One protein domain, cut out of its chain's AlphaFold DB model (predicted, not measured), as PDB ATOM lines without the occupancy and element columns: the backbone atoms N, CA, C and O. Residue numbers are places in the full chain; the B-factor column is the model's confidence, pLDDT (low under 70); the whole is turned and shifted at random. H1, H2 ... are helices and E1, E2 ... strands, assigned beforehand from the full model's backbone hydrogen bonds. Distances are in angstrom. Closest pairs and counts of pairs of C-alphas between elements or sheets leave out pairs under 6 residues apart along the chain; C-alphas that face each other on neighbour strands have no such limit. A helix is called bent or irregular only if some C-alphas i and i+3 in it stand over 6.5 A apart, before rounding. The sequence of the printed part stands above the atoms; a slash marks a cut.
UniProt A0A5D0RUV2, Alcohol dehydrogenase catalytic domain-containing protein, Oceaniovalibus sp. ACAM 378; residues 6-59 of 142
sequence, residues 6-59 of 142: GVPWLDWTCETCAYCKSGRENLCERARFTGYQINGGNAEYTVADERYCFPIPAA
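What this domain is: This is residues 6 to 59 of the 142 residues of the protein "Alcohol dehydrogenase catalytic domain-containing protein" of Oceaniovalibus sp. ACAM 378 (UniProt A0A5D0RUV2). This is a chain with little regular structure, laid out in flat, irregular loops: the short strand E1 lies near the middle, the short helix H1 at one end of the longest axis, and the loop around residues 42 to 44 at the other. The printed part has 54 residues, with one named strand followed by one named helix; the class is mixed, with 7 residues in named elements. It is only just loose, close to compact, with a radius of gyration of the C-alphas of 12.2 A and spans of 35 by 27 by 13 A.

How they stand to each other: E1, residues 10 to 12, pairs with no named strand but pairs antiparallel with residues 32 to 33. A tight link of 5 residues leads to H1, residues 18 to 21; the two are apart. H1 is too short for an O i to N i+4 pair, and its one O i to N i+3 pair is not within hydrogen-bond range.

Where its parts are: E1 runs 6.0 A from C-alpha 10 at (-41.949, 32.100, -16.332). H1 runs 5.2 A to C-alpha 21 at (-26.871, 36.267, -13.783).

The domain as a whole: The C-alphas farthest apart, of Ala 18 and Ala 59, are 36.7 A apart. Residues 22 to 59 hold no named element. The printed part has no cut, and no printed residue is under 70 in pLDDT.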
ATOM      1  N   GLY A   6     -46.920  36.608 -26.706       96.38
ATOM      2  CA  GLY A   6     -47.181  35.404 -25.938       96.38
ATOM      3  C   GLY A   6     -46.652  35.566 -24.519       96.38
ATOM      4  O   GLY A   6     -45.488  35.923 -24.333       96.38
ATOM      5  N   VAL A   7     -47.499  35.267 -23.534       97.12
ATOM      6  CA  VAL A   7     -47.143  35.295 -22.110       97.12
ATOM      7  C   VAL A   7     -46.735  33.883 -21.679       97.12
ATOM      8  O   VAL A   7     -47.564  32.970 -21.745       97.12
ATOM      9  N   PRO A   8     -45.469  33.652 -21.294       96.31
ATOM     10  CA  PRO A   8     -44.996  32.323 -20.922       96.31
ATOM     11  C   PRO A   8     -45.361  31.955 -19.480       96.31
ATOM     12  O   PRO A   8     -45.923  32.735 -18.717       96.31
ATOM     13  N   TRP A   9     -44.972  30.741 -19.089       96.12
ATOM     14  CA  TRP A   9     -45.056  30.282 -17.702       96.12
ATOM     15  C   TRP A   9     -44.150  31.066 -16.752       96.12
ATOM     16  O   TRP A   9     -44.583  31.408 -15.661       96.12
ATOM     17  N   LEU A  10     -42.898  31.333 -17.140       96.88
ATOM     18  CA  LEU A  10     -41.949  32.100 -16.332       96.88
ATOM     19  C   LEU A  10     -42.154  33.594 -16.581       96.88
ATOM     20  O   LEU A  10     -41.784  34.061 -17.648       96.88
ATOM     21  N   ASP A  11     -42.694  34.318 -15.605       96.12
ATOM     22  CA  ASP A  11     -43.063  35.735 -15.765       96.12
ATOM     23  C   ASP A  11     -42.236  36.676 -14.894       96.12
ATOM     24  O   ASP A  11     -42.114  37.859 -15.177       96.12
ATOM     25  N   TRP A  12     -41.600  36.162 -13.843       97.44
ATOM     26  CA  TRP A  12     -40.702  36.978 -13.043       97.44
ATOM     27  C   TRP A  12     -39.586  36.149 -12.438       97.44
ATOM     28  O   TRP A  12     -39.806  35.041 -11.941       97.44
ATOM     29  N   THR A  13     -38.387  36.722 -12.399       98.12
ATOM     30  CA  THR A  13     -37.275  36.203 -11.606       98.12
ATOM     31  C   THR A  13     -36.589  37.318 -10.850       98.12
ATOM     32  O   THR A  13     -36.827  38.501 -11.069       98.12
ATOM     33  N   CYS A  14     -35.708  36.936  -9.935       97.19
ATOM     34  CA  CYS A  14     -35.092  37.906  -9.057       97.19
ATOM     35  C   CYS A  14     -33.909  38.682  -9.638       97.19
ATOM     36  O   CYS A  14     -33.408  39.564  -8.950       97.19
ATOM     37  N   GLU A  15     -33.409  38.281 -10.812       96.94
ATOM     38  CA  GLU A  15     -32.313  38.916 -11.569       96.94
ATOM     39  C   GLU A  15     -30.946  39.027 -10.870       96.94
ATOM     40  O   GLU A  15     -29.935  39.325 -11.505       96.94
ATOM     41  N   THR A  16     -30.858  38.728  -9.574       98.06
ATOM     42  CA  THR A  16     -29.631  38.899  -8.790       98.06
ATOM     43  C   THR A  16     -28.950  37.592  -8.399       98.06
ATOM     44  O   THR A  16     -27.761  37.619  -8.079       98.06
ATOM     45  N   CYS A  17     -29.649  36.451  -8.436       98.44
ATOM     46  CA  CYS A  17     -29.050  35.159  -8.087       98.44
ATOM     47  C   CYS A  17     -28.117  34.632  -9.190       98.44
ATOM     48  O   CYS A  17     -28.213  35.036 -10.352       98.44
ATOM     49  N   ALA A  18     -27.246  33.679  -8.839       98.38
ATOM     50  CA  ALA A  18     -26.271  33.097  -9.764       98.38
ATOM     51  C   ALA A  18     -26.919  32.506 -11.028       98.38
ATOM     52  O   ALA A  18     -26.372  32.640 -12.118       98.38
ATOM     53  N   TYR A  19     -28.106  31.902 -10.906       98.44
ATOM     54  CA  TYR A  19     -28.845  31.376 -12.052       98.44
ATOM     55  C   TYR A  19     -29.275  32.483 -13.014       98.44
ATOM     56  O   TYR A  19     -28.929  32.407 -14.193       98.44
ATOM     57  N   CYS A  20     -29.917  33.541 -12.509       97.81
ATOM     58  CA  CYS A  20     -30.348  34.675 -13.329       97.81
ATOM     59  C   CYS A  20     -29.158  35.373 -13.994       97.81
ATOM     60  O   CYS A  20     -29.162  35.590 -15.199       97.81
ATOM     61  N   LYS A  21     -28.081  35.632 -13.239       97.81
ATOM     62  CA  LYS A  21     -26.871  36.267 -13.783       97.81
ATOM     63  C   LYS A  21     -26.135  35.420 -14.824       97.81
ATOM     64  O   LYS A  21     -25.310  35.949 -15.556       97.81
ATOM     65  N   SER A  22     -26.419  34.118 -14.881       97.56
ATOM     66  CA  SER A  22     -25.820  33.179 -15.838       97.56
ATOM     67  C   SER A  22     -26.725  32.831 -17.029       97.56
ATOM     68  O   SER A  22     -26.400  31.896 -17.756       97.56
ATOM     69  N   GLY A  23     -27.864  33.516 -17.211       94.75
ATOM     70  CA  GLY A  23     -28.833  33.197 -18.274       94.75
ATOM     71  C   GLY A  23     -29.545  31.853 -18.076       94.75
ATOM     72  O   GLY A  23     -29.888  31.159 -19.032       94.75
ATOM     73  N   ARG A  24     -29.675  31.418 -16.816       96.00
ATOM     74  CA  ARG A  24     -30.396  30.203 -16.398       96.00
ATOM     75  C   ARG A  24     -31.521  30.560 -15.441       96.00
ATOM     76  O   ARG A  24     -31.793  29.840 -14.486       96.00
ATOM     77  N   GLU A  25     -32.152  31.702 -15.658       96.12
ATOM     78  CA  GLU A  25     -33.222  32.263 -14.838       96.12
ATOM     79  C   GLU A  25     -34.401  31.294 -14.643       96.12
ATOM     80  O   GLU A  25     -35.063  31.340 -13.610       96.12
ATOM     81  N   ASN A  26     -34.571  30.310 -15.535       94.00
ATOM     82  CA  ASN A  26     -35.493  29.182 -15.368       94.00
ATOM     83  C   ASN A  26     -35.224  28.310 -14.117       94.00
ATOM     84  O   ASN A  26     -36.042  27.454 -13.790       94.00
ATOM     85  N   LEU A  27     -34.071  28.472 -13.463       96.75
ATOM     86  CA  LEU A  27     -33.673  27.803 -12.217       96.75
ATOM     87  C   LEU A  27     -33.717  28.751 -11.005       96.75
ATOM     88  O   LEU A  27     -33.205  28.423  -9.937       96.75
ATOM     89  N   CYS A  28     -34.269  29.957 -11.155       98.31
ATOM     90  CA  CYS A  28     -34.382  30.902 -10.055       98.31
ATOM     91  C   CYS A  28     -35.324  30.365  -8.966       98.31
ATOM     92  O   CYS A  28     -36.511  30.177  -9.200       98.31
ATOM     93  N   GLU A  29     -34.821  30.218  -7.740       97.56
ATOM     94  CA  GLU A  29     -35.617  29.770  -6.580       97.56
ATOM     95  C   GLU A  29     -36.726  30.753  -6.182       97.56
ATOM     96  O   GLU A  29     -37.683  30.388  -5.507       97.56
ATOM     97  N   ARG A  30     -36.600  32.015  -6.607       98.06
ATOM     98  CA  ARG A  30     -37.588  33.075  -6.374       98.06
ATOM     99  C   ARG A  30     -38.482  33.322  -7.591       98.06
ATOM    100  O   ARG A  30     -39.189  34.326  -7.605       98.06
ATOM    101  N   ALA A  31     -38.415  32.471  -8.616       97.88
ATOM    102  CA  ALA A  31     -39.242  32.618  -9.804       97.88
ATOM    103  C   ALA A  31     -40.734  32.648  -9.447       97.88
ATOM    104  O   ALA A  31     -41.185  31.962  -8.526       97.88
ATOM    105  N   ARG A  32     -41.499  33.438 -10.198       97.75
ATOM    106  CA  ARG A  32     -42.961  33.440 -10.142       97.75
ATOM    107  C   ARG A  32     -43.525  33.093 -11.505       97.75
ATOM    108  O   ARG A  32     -42.940  33.444 -12.532       97.75
ATOM    109  N   PHE A  33     -44.655  32.396 -11.480       97.19
ATOM    110  CA  PHE A  33     -45.216  31.792 -12.671       97.19
ATOM    111  C   PHE A  33     -46.650  32.248 -12.933       97.19
ATOM    112  O   PHE A  33     -47.488  32.274 -12.020       97.19
ATOM    113  N   THR A  34     -46.918  32.590 -14.191       97.12
ATOM    114  CA  THR A  34     -48.235  33.007 -14.682       97.12
ATOM    115  C   THR A  34     -49.212  31.842 -14.645       97.12
ATOM    116  O   THR A  34     -48.901  30.730 -15.067       97.12
ATOM    117  N   GLY A  35     -50.414  32.094 -14.131       95.62
ATOM    118  CA  GLY A  35     -51.435  31.073 -13.902       95.62
ATOM    119  C   GLY A  35     -51.193  30.204 -12.664       95.62
ATOM    120  O   GLY A  35     -51.928  29.239 -12.470       95.62
ATOM    121  N   TYR A  36     -50.195  30.526 -11.830       96.19
ATOM    122  CA  TYR A  36     -49.938  29.817 -10.573       96.19
ATOM    123  C   TYR A  36     -49.772  30.769  -9.383       96.19
ATOM    124  O   TYR A  36     -50.657  30.818  -8.533       96.19
ATOM    125  N   GLN A  37     -48.688  31.554  -9.318       97.38
ATOM    126  CA  GLN A  37     -48.546  32.618  -8.302       97.38
ATOM    127  C   GLN A  37     -48.965  33.995  -8.815       97.38
ATOM    128  O   GLN A  37     -49.294  34.871  -8.017       97.38
ATOM    129  N   ILE A  38     -48.900  34.202 -10.129       96.75
ATOM    130  CA  ILE A  38     -49.349  35.417 -10.808       96.75
ATOM    131  C   ILE A  38     -50.617  35.057 -11.584       96.75
ATOM    132  O   ILE A  38     -50.713  33.952 -12.123       96.75
ATOM    133  N   ASN A  39     -51.606  35.951 -11.616       97.31
ATOM    134  CA  ASN A  39     -52.834  35.726 -12.382       97.31
ATOM    135  C   ASN A  39     -52.502  35.440 -13.853       97.31
ATOM    136  O   ASN A  39     -51.586  36.039 -14.406       97.31
ATOM    137  N   GLY A  40     -53.216  34.490 -14.455       96.25
ATOM    138  CA  GLY A  40     -52.946  34.019 -15.813       96.25
ATOM    139  C   GLY A  40     -54.041  34.351 -16.818       96.25
ATOM    140  O   GLY A  40     -55.042  34.983 -16.496       96.25
ATOM    141  N   GLY A  41     -53.870  33.844 -18.039       94.75
ATOM    142  CA  GLY A  41     -54.742  34.134 -19.182       94.75
ATOM    143  C   GLY A  41     -56.116  33.454 -19.188       94.75
ATOM    144  O   GLY A  41     -56.787  33.500 -20.211       94.75
ATOM    145  N   ASN A  42     -56.565  32.825 -18.094       95.75
ATOM    146  CA  ASN A  42     -57.956  32.359 -17.982       95.75
ATOM    147  C   ASN A  42     -58.882  33.521 -17.567       95.75
ATOM    148  O   ASN A  42     -59.574  33.457 -16.552       95.75
ATOM    149  N   ALA A  43     -58.790  34.614 -18.318       96.94
ATOM    150  CA  ALA A  43     -59.445  35.898 -18.117       96.94
ATOM    151  C   ALA A  43     -59.388  36.692 -19.434       96.94
ATOM    152  O   ALA A  43     -58.581  36.383 -20.309       96.94
ATOM    153  N   GLU A  44     -60.203  37.741 -19.569       97.31
ATOM    154  CA  GLU A  44     -60.163  38.628 -20.747       97.31
ATOM    155  C   GLU A  44     -58.866  39.449 -20.822       97.31
ATOM    156  O   GLU A  44     -58.419  39.815 -21.906       97.31
ATOM    157  N   TYR A  45     -58.246  39.715 -19.667       96.69
ATOM    158  CA  TYR A  45     -57.010  40.482 -19.545       96.69
ATOM    159  C   TYR A  45     -56.087  39.851 -18.505       96.69
ATOM    160  O   TYR A  45     -56.540  39.338 -17.482       96.69
ATOM    161  N   THR A  46     -54.781  39.956 -18.740       95.44
ATOM    162  CA  THR A  46     -53.748  39.593 -17.767       95.44
ATOM    163  C   THR A  46     -52.655  40.651 -17.753       95.44
ATOM    164  O   THR A  46     -52.378  41.285 -18.771       95.44
ATOM    165  N   VAL A  47     -52.029  40.831 -16.595       95.12
ATOM    166  CA  VAL A  47     -50.777  41.582 -16.484       95.12
ATOM    167  C   VAL A  47     -49.639  40.604 -16.748       95.12
ATOM    168  O   VAL A  47     -49.693  39.472 -16.272       95.12
ATOM    169  N   ALA A  48     -48.649  41.032 -17.523       95.62
ATOM    170  CA  ALA A  48     -47.450  40.263 -17.822       95.62
ATOM    171  C   ALA A  48     -46.233  41.186 -17.781       95.62
ATOM    172  O   ALA A  48     -46.330  42.368 -18.127       95.62
ATOM    173  N   ASP A  49     -45.097  40.643 -17.365       96.06
ATOM    174  CA  ASP A  49     -43.831  41.359 -17.391       96.06
ATOM    175  C   ASP A  49     -43.247  41.331 -18.811       96.06
ATOM    176  O   ASP A  49     -42.963  40.270 -19.374       96.06
ATOM    177  N   GLU A  50     -43.055  42.509 -19.410       95.69
ATOM    178  CA  GLU A  50     -42.615  42.626 -20.806       95.69
ATOM    179  C   GLU A  50     -41.279  41.929 -21.086       95.69
ATOM    180  O   GLU A  50     -41.048  41.489 -22.211       95.69
ATOM    181  N   ARG A  51     -40.423  41.767 -20.067       94.75
ATOM    182  CA  ARG A  51     -39.112  41.110 -20.190       94.75
ATOM    183  C   ARG A  51     -39.231  39.626 -20.533       94.75
ATOM    184  O   ARG A  51     -38.289  39.052 -21.074       94.75
ATOM    185  N   TYR A  52     -40.366  39.014 -20.201       95.38
ATOM    186  CA  TYR A  52     -40.641  37.596 -20.424       95.38
ATOM    187  C   TYR A  52     -41.615  37.359 -21.583       95.38
ATOM    188  O   TYR A  52     -41.750  36.230 -22.051       95.38
ATOM    189  N   CYS A  53     -42.271  38.403 -22.083       95.94
ATOM    190  CA  CYS A  53     -43.154  38.309 -23.237       95.94
ATOM    191  C   CYS A  53     -42.378  37.992 -24.525       95.94
ATOM    192  O   CYS A  53     -41.334  38.575 -24.815       95.94
ATOM    193  N   PHE A  54     -42.934  37.101 -25.348       94.25
ATOM    194  CA  PHE A  54     -42.374  36.757 -26.657       94.25
ATOM    195  C   PHE A  54     -43.210  37.373 -27.781       94.25
ATOM    196  O   PHE A  54     -44.432  37.235 -27.746       94.25
ATOM    197  N   PRO A  55     -42.611  37.993 -28.811       96.00
ATOM    198  CA  PRO A  55     -43.377  38.463 -29.959       96.00
ATOM    199  C   PRO A  55     -44.011  37.281 -30.702       96.00
ATOM    200  O   PRO A  55     -43.352  36.269 -30.948       96.00
ATOM    201  N   ILE A  56     -45.280  37.415 -31.092       96.62
ATOM    202  CA  ILE A  56     -45.978  36.418 -31.909       96.62
ATOM    203  C   ILE A  56     -45.786  36.775 -33.391       96.62
ATOM    204  O   ILE A  56     -46.250  37.833 -33.826       96.62
ATOM    205  N   PRO A  57     -45.135  35.914 -34.200       94.44
ATOM    206  CA  PRO A  57     -44.987  36.161 -35.629       94.44
ATOM    207  C   PRO A  57     -46.341  36.252 -36.341       94.44
ATOM    208  O   PRO A  57     -47.259  35.486 -36.053       94.44
ATOM    209  N   ALA A  58     -46.436  37.121 -37.352       95.38
ATOM    210  CA  ALA A  58     -47.652  37.297 -38.153       95.38
ATOM    211  C   ALA A  58     -48.123  36.016 -38.866       95.38
ATOM    212  O   ALA A  58     -49.295  35.907 -39.212       95.38
ATOM    213  N   ALA A  59     -47.225  35.046 -39.062       95.62
ATOM    214  CA  ALA A  59     -47.541  33.753 -39.660       95.62
ATOM    215  C   ALA A  59     -48.460  32.872 -38.794       95.62
ATOM    216  O   ALA A  59     -49.041  31.931 -39.323       95.62
TER     217      ALA A  59